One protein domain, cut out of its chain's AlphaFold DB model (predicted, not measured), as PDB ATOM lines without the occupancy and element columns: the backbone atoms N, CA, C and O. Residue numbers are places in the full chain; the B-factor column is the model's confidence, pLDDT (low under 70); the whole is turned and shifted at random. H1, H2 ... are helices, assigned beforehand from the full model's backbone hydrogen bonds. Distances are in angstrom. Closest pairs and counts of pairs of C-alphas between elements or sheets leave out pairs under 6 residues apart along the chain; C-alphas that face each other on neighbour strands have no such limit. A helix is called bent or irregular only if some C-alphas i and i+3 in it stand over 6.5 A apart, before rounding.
ATOM      1  N   GLU A  42      32.114   7.597  23.031       90.19
ATOM      2  CA  GLU A  42      32.403   7.705  21.608       90.19
ATOM      3  C   GLU A  42      33.617   6.826  21.309       90.19
ATOM      4  O   GLU A  42      34.592   6.823  22.062       90.19
ATOM      5  N   GLY A  43      33.538   6.032  20.248       91.06
ATOM      6  CA  GLY A  43      34.550   5.036  19.939       91.06
ATOM      7  C   GLY A  43      34.347   4.417  18.571       91.06
ATOM      8  O   GLY A  43      33.217   4.307  18.095       91.06
ATOM      9  N   ASP A  44      35.452   3.996  17.966       95.75
ATOM     10  CA  ASP A  44      35.431   3.174  16.766       95.75
ATOM     11  C   ASP A  44      34.987   1.734  17.085       95.75
ATOM     12  O   ASP A  44      34.739   1.356  18.235       95.75
ATOM     13  N   GLU A  45      34.863   0.917  16.041       96.44
ATOM     14  CA  GLU A  45      34.473  -0.490  16.167       96.44
ATOM     15  C   GLU A  45      35.388  -1.256  17.135       96.44
ATOM     16  O   GLU A  45      34.901  -2.033  17.956       96.44
ATOM     17  N   VAL A  46      36.693  -0.975  17.109       96.56
ATOM     18  CA  VAL A  46      37.685  -1.620  17.978       96.56
ATOM     19  C   VAL A  46      37.438  -1.272  19.446       96.56
ATOM     20  O   VAL A  46      37.464  -2.153  20.309       96.56
ATOM     21  N   LEU A  47      37.176  -0.002  19.757       95.69
ATOM     22  CA  LEU A  47      36.911   0.439  21.121       95.69
ATOM     23  C   LEU A  47      35.598  -0.152  21.659       95.69
ATOM     24  O   LEU A  47      35.543  -0.579  22.815       95.69
ATOM     25  N   TRP A  48      34.565  -0.246  20.819       96.25
ATOM     26  CA  TRP A  48      33.306  -0.908  21.169       96.25
ATOM     27  C   TRP A  48      33.468  -2.407  21.410       96.25
ATOM     28  O   TRP A  48      32.955  -2.926  22.402       96.25
ATOM     29  N   GLU A  49      34.198  -3.107  20.544       96.50
ATOM     30  CA  GLU A  49      34.486  -4.529  20.728       96.50
ATOM     31  C   GLU A  49      35.232  -4.770  22.046       96.50
ATOM     32  O   GLU A  49      34.879  -5.674  22.808       96.50
ATOM     33  N   ASN A  50      36.207  -3.918  22.370       96.00
ATOM     34  CA  ASN A  50      36.945  -3.993  23.628       96.00
ATOM     35  C   ASN A  50      36.059  -3.728  24.851       96.00
ATOM     36  O   ASN A  50      36.179  -4.448  25.844       96.00
ATOM     37  N   LEU A  51      35.138  -2.761  24.782       95.25
ATOM     38  CA  LEU A  51      34.155  -2.522  25.843       95.25
ATOM     39  C   LEU A  51      33.287  -3.767  26.081       95.25
ATOM     40  O   LEU A  51      33.109  -4.193  27.221       95.25
ATOM     41  N   LEU A  52      32.775  -4.378  25.008       96.19
ATOM     42  CA  LEU A  52      31.939  -5.579  25.081       96.19
ATOM     43  C   LEU A  52      32.720  -6.787  25.619       96.19
ATOM     44  O   LEU A  52      32.218  -7.523  26.467       96.19
ATOM     45  N   ARG A  53      33.973  -6.974  25.197       97.25
ATOM     46  CA  ARG A  53      34.860  -8.013  25.745       97.25
ATOM     47  C   ARG A  53      35.152  -7.797  27.225       97.25
ATOM     48  O   ARG A  53      35.103  -8.750  27.997       97.25
ATOM     49  N   HIS A  54      35.417  -6.563  27.641       96.69
ATOM     50  CA  HIS A  54      35.652  -6.242  29.048       96.69
ATOM     51  C   HIS A  54      34.385  -6.433  29.897       96.69
ATOM     52  O   HIS A  54      34.458  -6.898  31.035       96.69
ATOM     53  N   TYR A  55      33.210  -6.157  29.328       95.88
ATOM     54  CA  TYR A  55      31.931  -6.482  29.950       95.88
ATOM     55  C   TYR A  55      31.782  -7.994  30.186       95.88
ATOM     56  O   TYR A  55      31.484  -8.414  31.304       95.88
ATOM     57  N   LEU A  56      32.056  -8.817  29.167       97.25
ATOM     58  CA  LEU A  56      32.052 -10.280  29.294       97.25
ATOM     59  C   LEU A  56      33.071 -10.777  30.325       97.25
ATOM     60  O   LEU A  56      32.778 -11.709  31.071       97.25
ATOM     61  N   LEU A  57      34.246 -10.147  30.394       96.94
ATOM     62  CA  LEU A  57      35.302 -10.497  31.340       96.94
ATOM     63  C   LEU A  57      34.867 -10.256  32.791       96.94
ATOM     64  O   LEU A  57      35.007 -11.143  33.631       96.94
ATOM     65  N   ASN A  58      34.288  -9.088  33.076       95.25
ATOM     66  CA  ASN A  58      33.740  -8.794  34.401       95.25
ATOM     67  C   ASN A  58      32.568  -9.720  34.739       95.25
ATOM     68  O   ASN A  58      32.456 -10.176  35.871       95.25
ATOM     69  N   LEU A  59      31.717 -10.057  33.765       95.00
ATOM     70  CA  LEU A  59      30.615 -10.993  33.987       95.00
ATOM     71  C   LEU A  59      31.116 -12.412  34.302       95.00
ATOM     72  O   LEU A  59      30.593 -13.059  35.205       95.00
ATOM     73  N   HIS A  60      32.151 -12.882  33.602       95.00
ATOM     74  CA  HIS A  60      32.821 -14.155  33.883       95.00
ATOM     75  C   HIS A  60      33.389 -14.194  35.301       95.00
ATOM     76  O   HIS A  60      33.127 -15.148  36.034       95.00
ATOM     77  N   GLN A  61      34.095 -13.138  35.712       92.62
ATOM     78  CA  GLN A  61      34.609 -13.024  37.075       92.62
ATOM     79  C   GLN A  61      33.487 -12.992  38.110       92.62
ATOM     80  O   GLN A  61      33.542 -13.763  39.060       92.62
ATOM     81  N   ALA A  62      32.444 -12.184  37.903       91.62
ATOM     82  CA  ALA A  62      31.300 -12.119  38.807       91.62
ATOM     83  C   ALA A  62      30.651 -13.496  39.006       91.62
ATOM     84  O   ALA A  62      30.395 -13.899  40.138       91.62
ATOM     85  N   VAL A  63      30.444 -14.258  37.925       91.56
ATOM     86  CA  VAL A  63      29.867 -15.609  38.009       91.56
ATOM     87  C   VAL A  63      30.792 -16.573  38.752       91.56
ATOM     88  O   VAL A  63      30.305 -17.340  39.580       91.56
ATOM     89  N   ILE A  64      32.107 -16.533  38.513       89.44
ATOM     90  CA  ILE A  64      33.066 -17.354  39.269       89.44
ATOM     91  C   ILE A  64      33.030 -16.990  40.751       89.44
ATOM     92  O   ILE A  64      32.920 -17.882  41.589       89.44
ATOM     93  N   THR A  65      33.091 -15.700  41.082       88.31
ATOM     94  CA  THR A  65      33.039 -15.228  42.467       88.31
ATOM     95  C   THR A  65      31.749 -15.696  43.142       88.31
ATOM     96  O   THR A  65      31.810 -16.286  44.214       88.31
ATOM     97  N   CYS A  66      30.595 -15.557  42.486       86.38
ATOM     98  CA  CYS A  66      29.327 -16.077  42.998       86.38
ATOM     99  C   CYS A  66      29.304 -17.602  43.148       86.38
ATOM    100  O   CYS A  66      28.702 -18.104  44.087       86.38
ATOM    101  N   ALA A  67      29.930 -18.350  42.238       85.19
ATOM    102  CA  ALA A  67      29.963 -19.810  42.298       85.19
ATOM    103  C   ALA A  67      30.893 -20.358  43.399       85.19
ATOM    104  O   ALA A  67      30.757 -21.524  43.781       85.19
ATOM    105  N   LEU A  68      31.851 -19.546  43.856       85.25
ATOM    106  CA  LEU A  68      32.794 -19.866  44.930       85.25
ATOM    107  C   LEU A  68      32.341 -19.347  46.300       85.25
ATOM    108  O   LEU A  68      32.803 -19.864  47.316       85.25
ATOM    109  N   SER A  69      31.473 -18.339  46.335       83.94
ATOM    110  CA  SER A  69      30.942 -17.774  47.572       83.94
ATOM    111  C   SER A  69      29.742 -18.557  48.105       83.94
ATOM    112  O   SER A  69      28.806 -18.861  47.370       83.94
ATOM    113  N   ASP A  70      29.732 -18.800  49.416       75.88
ATOM    114  CA  ASP A  70      28.604 -19.423  50.127       75.88
ATOM    115  C   ASP A  70      27.561 -18.399  50.626       75.88
ATOM    116  O   ASP A  70      26.513 -18.782  51.155       75.88
ATOM    117  N   ASP A  71      27.819 -17.093  50.469       77.25
ATOM    118  CA  ASP A  71      26.900 -16.024  50.866       77.25
ATOM    119  C   ASP A  71      26.203 -15.361  49.664       77.25
ATOM    120  O   ASP A  71      26.726 -15.279  48.552       77.25
ATOM    121  N   LYS A  72      24.982 -14.870  49.899       70.56
ATOM    122  CA  LYS A  72      24.209 -14.136  48.885       70.56
ATOM    123  C   LYS A  72      24.665 -12.682  48.723       70.56
ATOM    124  O   LYS A  72      24.338 -12.068  47.715       70.56
ATOM    125  N   GLU A  73      25.403 -12.138  49.690       75.38
ATOM    126  CA  GLU A  73      25.830 -10.730  49.706       75.38
ATOM    127  C   GLU A  73      27.025 -10.449  48.783       75.38
ATOM    128  O   GLU A  73      27.316  -9.293  48.478       75.38
ATOM    129  N   THR A  74      27.723 -11.489  48.329       76.69
ATOM    130  CA  THR A  74      28.902 -11.384  47.464       76.69
ATOM    131  C   THR A  74      28.605 -10.611  46.180       76.69
ATOM    132  O   THR A  74      29.415  -9.780  45.773       76.69
ATOM    133  N   LEU A  75      27.452 -10.850  45.541       73.19
ATOM    134  CA  LEU A  75      27.112 -10.175  44.284       73.19
ATOM    135  C   LEU A  75      26.810  -8.686  44.499       73.19
ATOM    136  O   LEU A  75      27.228  -7.859  43.693       73.19
ATOM    137  N   ASP A  76      26.152  -8.337  45.607       74.81
ATOM    138  CA  ASP A  76      25.831  -6.944  45.947       74.81
ATOM    139  C   ASP A  76      27.094  -6.110  46.209       74.81
ATOM    140  O   ASP A  76      27.103  -4.894  46.018       74.81
ATOM    141  N   LYS A  77      28.178  -6.771  46.631       77.62
ATOM    142  CA  LYS A  77      29.490  -6.164  46.885       77.62
ATOM    143  C   LYS A  77      30.452  -6.305  45.704       77.62
ATOM    144  O   LYS A  77      31.572  -5.803  45.795       77.62
ATOM    145  N   TYR A  78      30.056  -6.978  44.621       79.00
ATOM    146  CA  TYR A  78      30.931  -7.177  43.472       79.00
ATOM    147  C   TYR A  78      31.214  -5.833  42.793       79.00
ATOM    148  O   TYR A  78      30.340  -5.213  42.183       79.00
ATOM    149  N   ALA A  79      32.461  -5.384  42.906       81.25
ATOM    150  CA  ALA A  79      32.943  -4.208  42.209       81.25
ATOM    151  C   ALA A  79      33.449  -4.614  40.821       81.25
ATOM    152  O   ALA A  79      34.286  -5.506  40.696       81.25
ATOM    153  N   ILE A  80      32.957  -3.930  39.786       85.81
ATOM    154  CA  ILE A  80      33.548  -3.991  38.444       85.81
ATOM    155  C   ILE A  80      35.002  -3.532  38.568       85.81
ATOM    156  O   ILE A  80      35.238  -2.453  39.111       85.81
ATOM    157  N   GLU A  81      35.946  -4.321  38.056       88.25
ATOM    158  CA  GLU A  81      37.368  -3.974  38.042       88.25
ATOM    159  C   GLU A  81      37.716  -3.345  36.684       88.25
ATOM    160  O   GLU A  81      37.888  -4.068  35.696       88.25
ATOM    161  N   PRO A  82      37.826  -2.004  36.589       87.50
ATOM    162  CA  PRO A  82      37.965  -1.324  35.303       87.50
ATOM    163  C   PRO A  82      39.295  -1.622  34.605       87.50
ATOM    164  O   PRO A  82      39.415  -1.414  33.400       87.50
ATOM    165  N   LYS A  83      40.313  -2.065  35.355       90.19
ATOM    166  CA  LYS A  83      41.641  -2.377  34.812       90.19
ATOM    167  C   LYS A  83      41.820  -3.853  34.486       90.19
ATOM    168  O   LYS A  83      42.880  -4.219  33.994       90.19
ATOM    169  N   LEU A  84      40.812  -4.687  34.745       92.12
ATOM    170  CA  LEU A  84      40.899  -6.121  34.523       92.12
ATOM    171  C   LEU A  84      41.088  -6.427  33.038       92.12
ATOM    172  O   LEU A  84      40.287  -6.035  32.183       92.12
ATOM    173  N   THR A  85      42.119  -7.199  32.735       94.38
ATOM    174  CA  THR A  85      42.408  -7.691  31.393       94.38
ATOM    175  C   THR A  85      42.458  -9.213  31.370       94.38
ATOM    176  O   THR A  85      42.587  -9.885  32.392       94.38
ATOM    177  N   ARG A  86      42.416  -9.787  30.164       94.12
ATOM    178  CA  ARG A  86      42.645 -11.225  29.960       94.12
ATOM    179  C   ARG A  86      43.981 -11.696  30.560       94.12
ATOM    180  O   ARG A  86      44.089 -12.850  30.965       94.12
ATOM    181  N   GLY A  87      45.002 -10.832  30.586       92.31
ATOM    182  CA  GLY A  87      46.327 -11.153  31.127       92.31
ATOM    183  C   GLY A  87      46.326 -11.375  32.639       92.31
ATOM    184  O   GLY A  87      47.111 -12.182  33.130       92.31
ATOM    185  N   ASP A  88      45.394 -10.735  33.345       93.38
ATOM    186  CA  ASP A  88      45.276 -10.798  34.803       93.38
ATOM    187  C   ASP A  88      44.579 -12.077  35.293       93.38
ATOM    188  O   ASP A  88      44.620 -12.400  36.480       93.38
ATOM    189  N   LEU A  89      43.961 -12.846  34.386       92.25
ATOM    190  CA  LEU A  89      43.401 -14.159  34.703       92.25
ATOM    191  C   LEU A  89      44.522 -15.112  35.130       92.25
ATOM    192  O   LEU A  89      45.530 -15.237  34.437       92.25
ATOM    193  N   SER A  90      44.341 -15.799  36.257       88.75
ATOM    194  CA  SER A  90      45.412 -16.538  36.939       88.75
ATOM    195  C   SER A  90      45.831 -17.844  36.258       88.75
ATOM    196  O   SER A  90      46.982 -18.251  36.412       88.75
ATOM    197  N   THR A  91      44.944 -18.493  35.495       91.94
ATOM    198  CA  THR A  91      45.226 -19.779  34.833       91.94
ATOM    199  C   THR A  91      44.909 -19.755  33.340       91.94
ATOM    200  O   THR A  91      44.110 -18.941  32.864       91.94
ATOM    201  N   ASP A  92      45.526 -20.668  32.589       93.06
ATOM    202  CA  ASP A  92      45.256 -20.815  31.157       93.06
ATOM    203  C   ASP A  92      43.838 -21.322  30.891       93.06
ATOM    204  O   ASP A  92      43.222 -20.906  29.911       93.06
ATOM    205  N   GLU A  93      43.270 -22.133  31.784       91.31
ATOM    206  CA  GLU A  93      41.878 -22.581  31.695       91.31
ATOM    207  C   GLU A  93      40.910 -21.397  31.779       91.31
ATOM    208  O   GLU A  93      39.982 -21.310  30.978       91.31
ATOM    209  N   LEU A  94      41.141 -20.443  32.691       92.31
ATOM    210  CA  LEU A  94      40.315 -19.234  32.792       92.31
ATOM    211  C   LEU A  94      40.423 -18.364  31.536       92.31
ATOM    212  O   LEU A  94      39.425 -17.813  31.072       92.31
ATOM    213  N   ARG A  95      41.622 -18.267  30.950       95.56
ATOM    214  CA  ARG A  95      41.837 -17.544  29.689       95.56
ATOM    215  C   ARG A  95      41.121 -18.226  28.521       95.56
ATOM    216  O   ARG A  95      40.474 -17.545  27.731       95.56
ATOM    217  N   GLN A  96      41.176 -19.555  28.439       95.06
ATOM    218  CA  GLN A  96      40.465 -20.338  27.421       95.06
ATOM    219  C   GLN A  96      38.943 -20.259  27.581       95.06
ATOM    220  O   GLN A  96      38.224 -20.172  26.581       95.06
ATOM    221  N   GLN A  97      38.443 -20.253  28.820       95.19
ATOM    222  CA  GLN A  97      37.037 -19.985  29.117       95.19
ATOM    223  C   GLN A  97      36.628 -18.620  28.579       95.19
ATOM    224  O   GLN A  97      35.666 -18.530  27.824       95.19
ATOM    225  N   PHE A  98      37.385 -17.574  28.908       96.94
ATOM    226  CA  PHE A  98      37.102 -16.225  28.436       96.94
ATOM    227  C   PHE A  98      37.099 -16.119  26.901       96.94
ATOM    228  O   PHE A  98      36.175 -15.540  26.326       96.94
ATOM    229  N   ASP A  99      38.070 -16.737  26.223       96.50
ATOM    230  CA  ASP A  99      38.120 -16.765  24.754       96.50
ATOM    231  C   ASP A  99      36.902 -17.494  24.157       96.50
ATOM    232  O   ASP A  99      36.334 -17.066  23.151       96.50
ATOM    233  N   THR A 100      36.467 -18.581  24.800       96.94
ATOM    234  CA  THR A 100      35.280 -19.354  24.400       96.94
ATOM    235  C   THR A 100      33.995 -18.560  24.613       96.94
ATOM    236  O   THR A 100      33.134 -18.557  23.736       96.94
ATOM    237  N   ILE A 101      33.886 -17.830  25.727       97.62
ATOM    238  CA  ILE A 101      32.765 -16.932  26.022       97.62
ATOM    239  C   ILE A 101      32.671 -15.845  24.956       97.62
ATOM    240  O   ILE A 101      31.591 -15.627  24.412       97.62
ATOM    241  N   CYS A 102      33.792 -15.198  24.617       97.50
ATOM    242  CA  CYS A 102      33.818 -14.182  23.568       97.50
ATOM    243  C   CYS A 102      33.353 -14.760  22.229       97.50
ATOM    244  O   CYS A 102      32.474 -14.184  21.592       97.50
ATOM    245  N   ARG A 103      33.884 -15.921  21.828       96.81
ATOM    246  CA  ARG A 103      33.476 -16.586  20.583       96.81
ATOM    247  C   ARG A 103      31.985 -16.932  20.584       96.81
ATOM    248  O   ARG A 103      31.285 -16.617  19.630       96.81
ATOM    249  N   SER A 104      31.490 -17.534  21.665       96.38
ATOM    250  CA  SER A 104      30.078 -17.904  21.811       96.38
ATOM    251  C   SER A 104      29.163 -16.681  21.737       96.38
ATOM    252  O   SER A 104      28.175 -16.691  21.008       96.38
ATOM    253  N   PHE A 105      29.523 -15.594  22.416       97.44
ATOM    254  CA  PHE A 105      28.731 -14.371  22.412       97.44
ATOM    255  C   PHE A 105      28.697 -13.703  21.031       97.44
ATOM    256  O   PHE A 105      27.613 -13.441  20.510       97.44
ATOM    257  N   PHE A 106      29.859 -13.442  20.424       96.38
ATOM    258  CA  PHE A 106      29.919 -12.731  19.147       96.38
ATOM    259  C   PHE A 106      29.427 -13.598  17.986       96.38
ATOM    260  O   PHE A 106      28.541 -13.170  17.259       96.38
ATOM    261  N   GLU A 107      29.946 -14.817  17.835       94.56
ATOM    262  CA  GLU A 107      29.656 -15.675  16.679       94.56
ATOM    263  C   GLU A 107      28.440 -16.581  16.913       94.56
ATOM    264  O   GLU A 107      27.633 -16.795  16.013       94.56
ATOM    265  N   GLY A 108      28.298 -17.130  18.122       90.31
ATOM    266  CA  GLY A 108      27.249 -18.105  18.436       90.31
ATOM    267  C   GLY A 108      25.878 -17.476  18.688       90.31
ATOM    268  O   GLY A 108      24.859 -18.014  18.258       90.31
ATOM    269  N   LYS A 109      25.838 -16.332  19.379       90.19
ATOM    270  CA  LYS A 109      24.593 -15.634  19.743       90.19
ATOM    271  C   LYS A 109      24.233 -14.491  18.776       90.19
ATOM    272  O   LYS A 109      23.194 -13.862  18.972       90.19
ATOM    273  N   GLY A 110      25.035 -14.248  17.733       89.62
ATOM    274  CA  GLY A 110      24.732 -13.298  16.653       89.62
ATOM    275  C   GLY A 110      25.007 -11.827  16.988       89.62
ATOM    276  O   GLY A 110      24.253 -10.945  16.571       89.62
ATOM    277  N   PHE A 111      26.033 -11.555  17.802       93.31
ATOM    278  CA  PHE A 111      26.404 -10.199  18.226       93.31
ATOM    279  C   PHE A 111      27.626  -9.642  17.482       93.31
ATOM    280  O   PHE A 111      28.121  -8.571  17.836       93.31
ATOM    281  N   GLU A 112      28.095 -10.308  16.424       92.75
ATOM    282  CA  GLU A 112      29.305  -9.943  15.681       92.75
ATOM    283  C   GLU A 112      29.243  -8.530  15.086       92.75
ATOM    284  O   GLU A 112      30.259  -7.854  14.973       92.75
ATOM    285  N   ARG A 113      28.041  -8.037  14.760       94.50
ATOM    286  CA  ARG A 113      27.854  -6.699  14.177       94.50
ATOM    287  C   ARG A 113      27.590  -5.600  15.193       94.50
ATOM    288  O   ARG A 113      27.502  -4.439  14.791       94.50
ATOM    289  N   VAL A 114      27.437  -5.913  16.479       94.12
ATOM    290  CA  VAL A 114      27.036  -4.896  17.463       94.12
ATOM    291  C   VAL A 114      28.091  -3.808  17.603       94.12
ATOM    292  O   VAL A 114      27.725  -2.638  17.592       94.12
ATOM    293  N   ALA A 115      29.380  -4.153  17.627       94.88
ATOM    294  CA  ALA A 115      30.450  -3.157  17.691       94.88
ATOM    295  C   ALA A 115      30.408  -2.189  16.493       94.88
ATOM    296  O   ALA A 115      30.330  -0.977  16.690       94.88
ATOM    297  N   SER A 116      30.342  -2.717  15.264       95.56
ATOM    298  CA  SER A 116      30.232  -1.897  14.045       95.56
ATOM    299  C   SER A 116      28.964  -1.030  14.017       95.56
ATOM    300  O   SER A 116      29.007   0.136  13.632       95.56
ATOM    301  N   SER A 117      27.835  -1.569  14.494       94.06
ATOM    302  CA  SER A 117      26.556  -0.852  14.530       94.06
ATOM    303  C   SER A 117      26.611   0.320  15.510       94.06
ATOM    304  O   SER A 117      26.160   1.413  15.177       94.06
ATOM    305  N   LEU A 118      27.207   0.114  16.689       93.88
ATOM    306  CA  LEU A 118      27.383   1.154  17.703       93.88
ATOM    307  C   LEU A 118      28.397   2.219  17.271       93.88
ATOM    308  O   LEU A 118      28.159   3.402  17.500       93.88
ATOM    309  N   ALA A 119      29.478   1.823  16.594       94.88
ATOM    310  CA  ALA A 119      30.464   2.748  16.034       94.88
ATOM    311  C   ALA A 119      29.888   3.629  14.910       94.88
ATOM    312  O   ALA A 119      30.351   4.744  14.701       94.88
ATOM    313  N   SER A 120      28.875   3.137  14.187       94.81
ATOM    314  CA  SER A 120      28.227   3.867  13.089       94.81
ATOM    315  C   SER A 120      27.156   4.873  13.530       94.81
ATOM    316  O   SER A 120      26.564   5.546  12.684       94.81
ATOM    317  N   LEU A 121      26.864   4.960  14.833       92.12
ATOM    318  CA  LEU A 121      25.849   5.878  15.339       92.12
ATOM    319  C   LEU A 121      26.272   7.340  15.107       92.12
ATOM    320  O   LEU A 121      27.430   7.686  15.324       92.12
ATOM    321  N   PRO A 122      25.336   8.216  14.694       88.19
ATOM    322  CA  PRO A 122      25.653   9.607  14.368       88.19
ATOM    323  C   PRO A 122      25.938  10.470  15.602       88.19
ATOM    324  O   PRO A 122      26.531  11.537  15.472       88.19
ATOM    325  N   GLU A 123      25.497  10.037  16.785       89.25
ATOM    326  CA  GLU A 123      25.673  10.764  18.040       89.25
ATOM    327  C   GLU A 123      26.344   9.871  19.092       89.25
ATOM    328  O   GLU A 123      26.006   8.683  19.189       89.25
ATOM    329  N   PRO A 124      27.238  10.434  19.925       88.69
ATOM    330  CA  PRO A 124      27.815   9.721  21.053       88.69
ATOM    331  C   PRO A 124      26.763   9.172  22.020       88.69
ATOM    332  O   PRO A 124      25.725   9.783  22.294       88.69
ATOM    333  N   LEU A 125      27.051   8.009  22.598       90.88
ATOM    334  CA  LEU A 125      26.105   7.309  23.457       90.88
ATOM    335  C   LEU A 125      26.153   7.845  24.884       90.88
ATOM    336  O   LEU A 125      27.103   7.617  25.631       90.88
ATOM    337  N   LYS A 126      25.069   8.504  25.297       91.44
ATOM    338  CA  LYS A 126      24.863   8.906  26.693       91.44
ATOM    339  C   LYS A 126      24.755   7.688  27.609       91.44
ATOM    340  O   LYS A 126      24.251   6.632  27.215       91.44
ATOM    341  N   ARG A 127      25.121   7.875  28.879       89.00
ATOM    342  CA  ARG A 127      25.088   6.840  29.931       89.00
ATOM    343  C   ARG A 127      23.816   5.978  29.938       89.00
ATOM    344  O   ARG A 127      23.908   4.756  30.047       89.00
ATOM    345  N   ASN A 128      22.632   6.588  29.848       89.38
ATOM    346  CA  ASN A 128      21.364   5.848  29.918       89.38
ATOM    347  C   ASN A 128      21.155   4.928  28.707       89.38
ATOM    348  O   ASN A 128      20.704   3.797  28.880       89.38
ATOM    349  N   ASN A 129      21.543   5.379  27.514       91.19
ATOM    350  CA  ASN A 129      21.435   4.586  26.292       91.19
ATOM    351  C   ASN A 129      22.435   3.425  26.323       91.19
ATOM    352  O   ASN A 129      22.068   2.289  26.035       91.19
ATOM    353  N   LEU A 130      23.671   3.679  26.772       91.88
ATOM    354  CA  LEU A 130      24.658   2.619  26.981       91.88
ATOM    355  C   LEU A 130      24.143   1.567  27.974       91.88
ATOM    356  O   LEU A 130      24.220   0.371  27.705       91.88
ATOM    357  N   LYS A 131      23.541   1.995  29.091       92.38
ATOM    358  CA  LYS A 131      22.928   1.080  30.065       92.38
ATOM    359  C   LYS A 131      21.821   0.231  29.436       92.38
ATOM    360  O   LYS A 131      21.738  -0.960  29.731       92.38
ATOM    361  N   GLN A 132      20.976   0.815  28.586       92.62
ATOM    362  CA  GLN A 132      19.929   0.075  27.877       92.62
ATOM    363  C   GLN A 132      20.524  -0.976  26.936       92.62
ATOM    364  O   GLN A 132      20.111  -2.130  26.998       92.62
ATOM    365  N   ILE A 133      21.533  -0.610  26.141       93.19
ATOM    366  CA  ILE A 133      22.231  -1.539  25.240       93.19
ATOM    367  C   ILE A 133      22.830  -2.704  26.032       93.19
ATOM    368  O   ILE A 133      22.552  -3.862  25.726       93.19
ATOM    369  N   LEU A 134      23.579  -2.408  27.101       94.25
ATOM    370  CA  LEU A 134      24.166  -3.434  27.966       94.25
ATOM    371  C   LEU A 134      23.094  -4.337  28.594       94.25
ATOM    372  O   LEU A 134      23.295  -5.542  28.696       94.25
ATOM    373  N   SER A 135      21.933  -3.786  28.960       94.94
ATOM    374  CA  SER A 135      20.819  -4.567  29.519       94.94
ATOM    375  C   SER A 135      20.199  -5.523  28.494       94.94
ATOM    376  O   SER A 135      19.823  -6.635  28.855       94.94
ATOM    377  N   VAL A 136      20.113  -5.118  27.221       94.19
ATOM    378  CA  VAL A 136      19.590  -5.964  26.132       94.19
ATOM    379  C   VAL A 136      20.522  -7.143  25.865       94.19
ATOM    380  O   VAL A 136      20.060  -8.277  25.746       94.19
ATOM    381  N   ILE A 137      21.832  -6.900  25.812       95.75
ATOM    382  CA  ILE A 137      22.810  -7.962  25.540       95.75
ATOM    383  C   ILE A 137      23.114  -8.827  26.769       95.75
ATOM    384  O   ILE A 137      23.622  -9.937  26.615       95.75
ATOM    385  N   HIS A 138      22.805  -8.340  27.981       95.94
ATOM    386  CA  HIS A 138      23.181  -8.985  29.241       95.94
ATOM    387  C   HIS A 138      22.738 -10.442  29.307       95.94
ATOM    388  O   HIS A 138      23.512 -11.297  29.722       95.94
ATOM    389  N   ARG A 139      21.511 -10.745  28.869       95.56
ATOM    390  CA  ARG A 139      20.995 -12.116  28.905       95.56
ATOM    391  C   ARG A 139      21.845 -13.057  28.053       95.56
ATOM    392  O   ARG A 139      22.289 -14.082  28.554       95.56
ATOM    393  N   SER A 140      22.112 -12.692  26.801       96.88
ATOM    394  CA  SER A 140      22.935 -13.501  25.894       96.88
ATOM    395  C   SER A 140      24.383 -13.611  26.375       96.88
ATOM    396  O   SER A 140      25.000 -14.671  26.256       96.88
ATOM    397  N   ALA A 141      24.919 -12.536  26.955       97.38
ATOM    398  CA  ALA A 141      26.232 -12.530  27.589       97.38
ATOM    399  C   ALA A 141      26.290 -13.508  28.775       97.38
ATOM    400  O   ALA A 141      27.190 -14.342  28.839       97.38
ATOM    401  N   LEU A 142      25.304 -13.457  29.673       96.12
ATOM    402  CA  LEU A 142      25.215 -14.335  30.837       96.12
ATOM    403  C   LEU A 142      25.043 -15.798  30.428       96.12
ATOM    404  O   LEU A 142      25.725 -16.658  30.974       96.12
ATOM    405  N   GLU A 143      24.189 -16.082  29.444       96.06
ATOM    406  CA  GLU A 143      24.043 -17.428  28.880       96.06
ATOM    407  C   GLU A 143      25.384 -17.949  28.342       96.06
ATOM    408  O   GLU A 143      25.781 -19.059  28.679       96.06
ATOM    409  N   SER A 144      26.136 -17.123  27.604       96.81
ATOM    410  CA  SER A 144      27.456 -17.504  27.070       96.81
ATOM    411  C   SER A 144      28.457 -17.851  28.181       96.81
ATOM    412  O   SER A 144      29.228 -18.808  28.057       96.81
ATOM    413  N   VAL A 145      28.432 -17.100  29.289       96.50
ATOM    414  CA  VAL A 145      29.260 -17.354  30.478       96.50
ATOM    415  C   VAL A 145      28.843 -18.652  31.175       96.50
ATOM    416  O   VAL A 145      29.689 -19.513  31.423       96.50
ATOM    417  N   LEU A 146      27.551 -18.820  31.466       94.88
ATOM    418  CA  LEU A 146      27.027 -19.979  32.191       94.88
ATOM    419  C   LEU A 146      27.207 -21.281  31.406       94.88
ATOM    420  O   LEU A 146      27.642 -22.274  31.983       94.88
ATOM    421  N   GLU A 147      26.923 -21.275  30.101       94.31
ATOM    422  CA  GLU A 147      27.126 -22.431  29.221       94.31
ATOM    423  C   GLU A 147      28.599 -22.863  29.221       94.31
ATOM    424  O   GLU A 147      28.898 -24.043  29.399       94.31
ATOM    425  N   THR A 148      29.532 -21.911  29.108       93.81
ATOM    426  CA  THR A 148      30.972 -22.212  29.102       93.81
ATOM    427  C   THR A 148      31.434 -22.811  30.432       93.81
ATOM    428  O   THR A 148      32.183 -23.788  30.450       93.81
ATOM    429  N   ILE A 149      30.969 -22.263  31.558       89.94
ATOM    430  CA  ILE A 149      31.317 -22.775  32.891       89.94
ATOM    431  C   ILE A 149      30.702 -24.164  33.126       89.94
ATOM    432  O   ILE A 149      31.370 -25.041  33.676       89.94
ATOM    433  N   ALA A 150      29.458 -24.389  32.692       86.00
ATOM    434  CA  ALA A 150      28.765 -25.667  32.842       86.00
ATOM    435  C   ALA A 150      29.411 -26.789  32.013       86.00
ATOM    436  O   ALA A 150      29.590 -27.899  32.516       86.00
ATOM    437  N   LEU A 151      29.818 -26.499  30.771       75.44
ATOM    438  CA  LEU A 151      30.474 -27.465  29.881       75.44
ATOM    439  C   LEU A 151      31.819 -27.970  30.426       75.44
ATOM    440  O   LEU A 151      32.210 -29.102  30.147       75.44
ATOM    441  N   LEU A 152      32.516 -27.153  31.218       63.75
ATOM    442  CA  LEU A 152      33.829 -27.483  31.777       63.75
ATOM    443  C   LEU A 152      33.762 -28.056  33.202       63.75
ATOM    444  O   LEU A 152      34.760 -28.582  33.686       63.75
ATOM    445  N   ASN A 153      32.591 -28.025  33.850       61.03
ATOM    446  CA  ASN A 153      32.333 -28.634  35.161       61.03
ATOM    447  C   ASN A 153      31.115 -29.584  35.123       61.03
ATOM    448  O   ASN A 153      30.121 -29.351  35.818       61.03
TER     449      ASN A 153
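This is residues 42 to 153 of the 159 residues of an uncharacterized protein of Haloplanus salinus (UniProt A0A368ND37). One long helix, H1, runs through the middle, and H2 and the second arm of the bent helix H4, H4b, cross it and each other steeply, so that the three touch pairwise. Little H3 packs on the first part of H1, while H4a touches no helix and a long loop folds back from the end of H1 to H2. The printed part has 112 residues with four named helices, H1, H2, H3 and H4 along the chain, and no named strand: all helix. It is compact, with a radius of gyration of the C-alphas of 14.5 A, yet elongated, spanning 46 by 28 by 24 A.

Find C-alpha 45 at (34.473, -0.490, 16.167); from there H1, residues 45 to 68, runs 34.7 A. H2, residues 92 to 108, runs 22.2 A, and H3 is residues 114 to 119. H4, residues 127 to 152, was assigned as one helix by its hydrogen bonds but is bent: C-alphas 136 and 139 are 6.9 A apart. Its arms are H4a, residues 127 to 136, and H4b, residues 139 to 152, 20.2 A long and ending at C-alpha 152 at (33.829, -27.483, 31.777).

Begin at H1, the hub. Its residues 45 to 52 alone touch H3, closest at the C-alphas of Glu 45 and Ser 116, 4.9 A. Its residues 53 to 60 alone touch H2 at a steep tilt of 55 degrees, opposite ways; the closest C-alphas, of Arg 53 and Cys 102, are 6.6 A apart. H4b touches H2, closest at the C-alphas of Ile 101 and Ser 144, 5.4 A. H1 and H4a are apart. Every O i to N i+4 pair is within hydrogen-bond range in H1, H2, H3, H4a and H4b.

The C-alphas of Asp 70 and Pro 122, the two farthest apart, are 46.2 A apart. The printed part has no cut; the link from H1 to H2 is long, and residues 68 to 73, of which 68 belongs to H1, stand free. Look for pLDDT under 70 at residues 152 to 153.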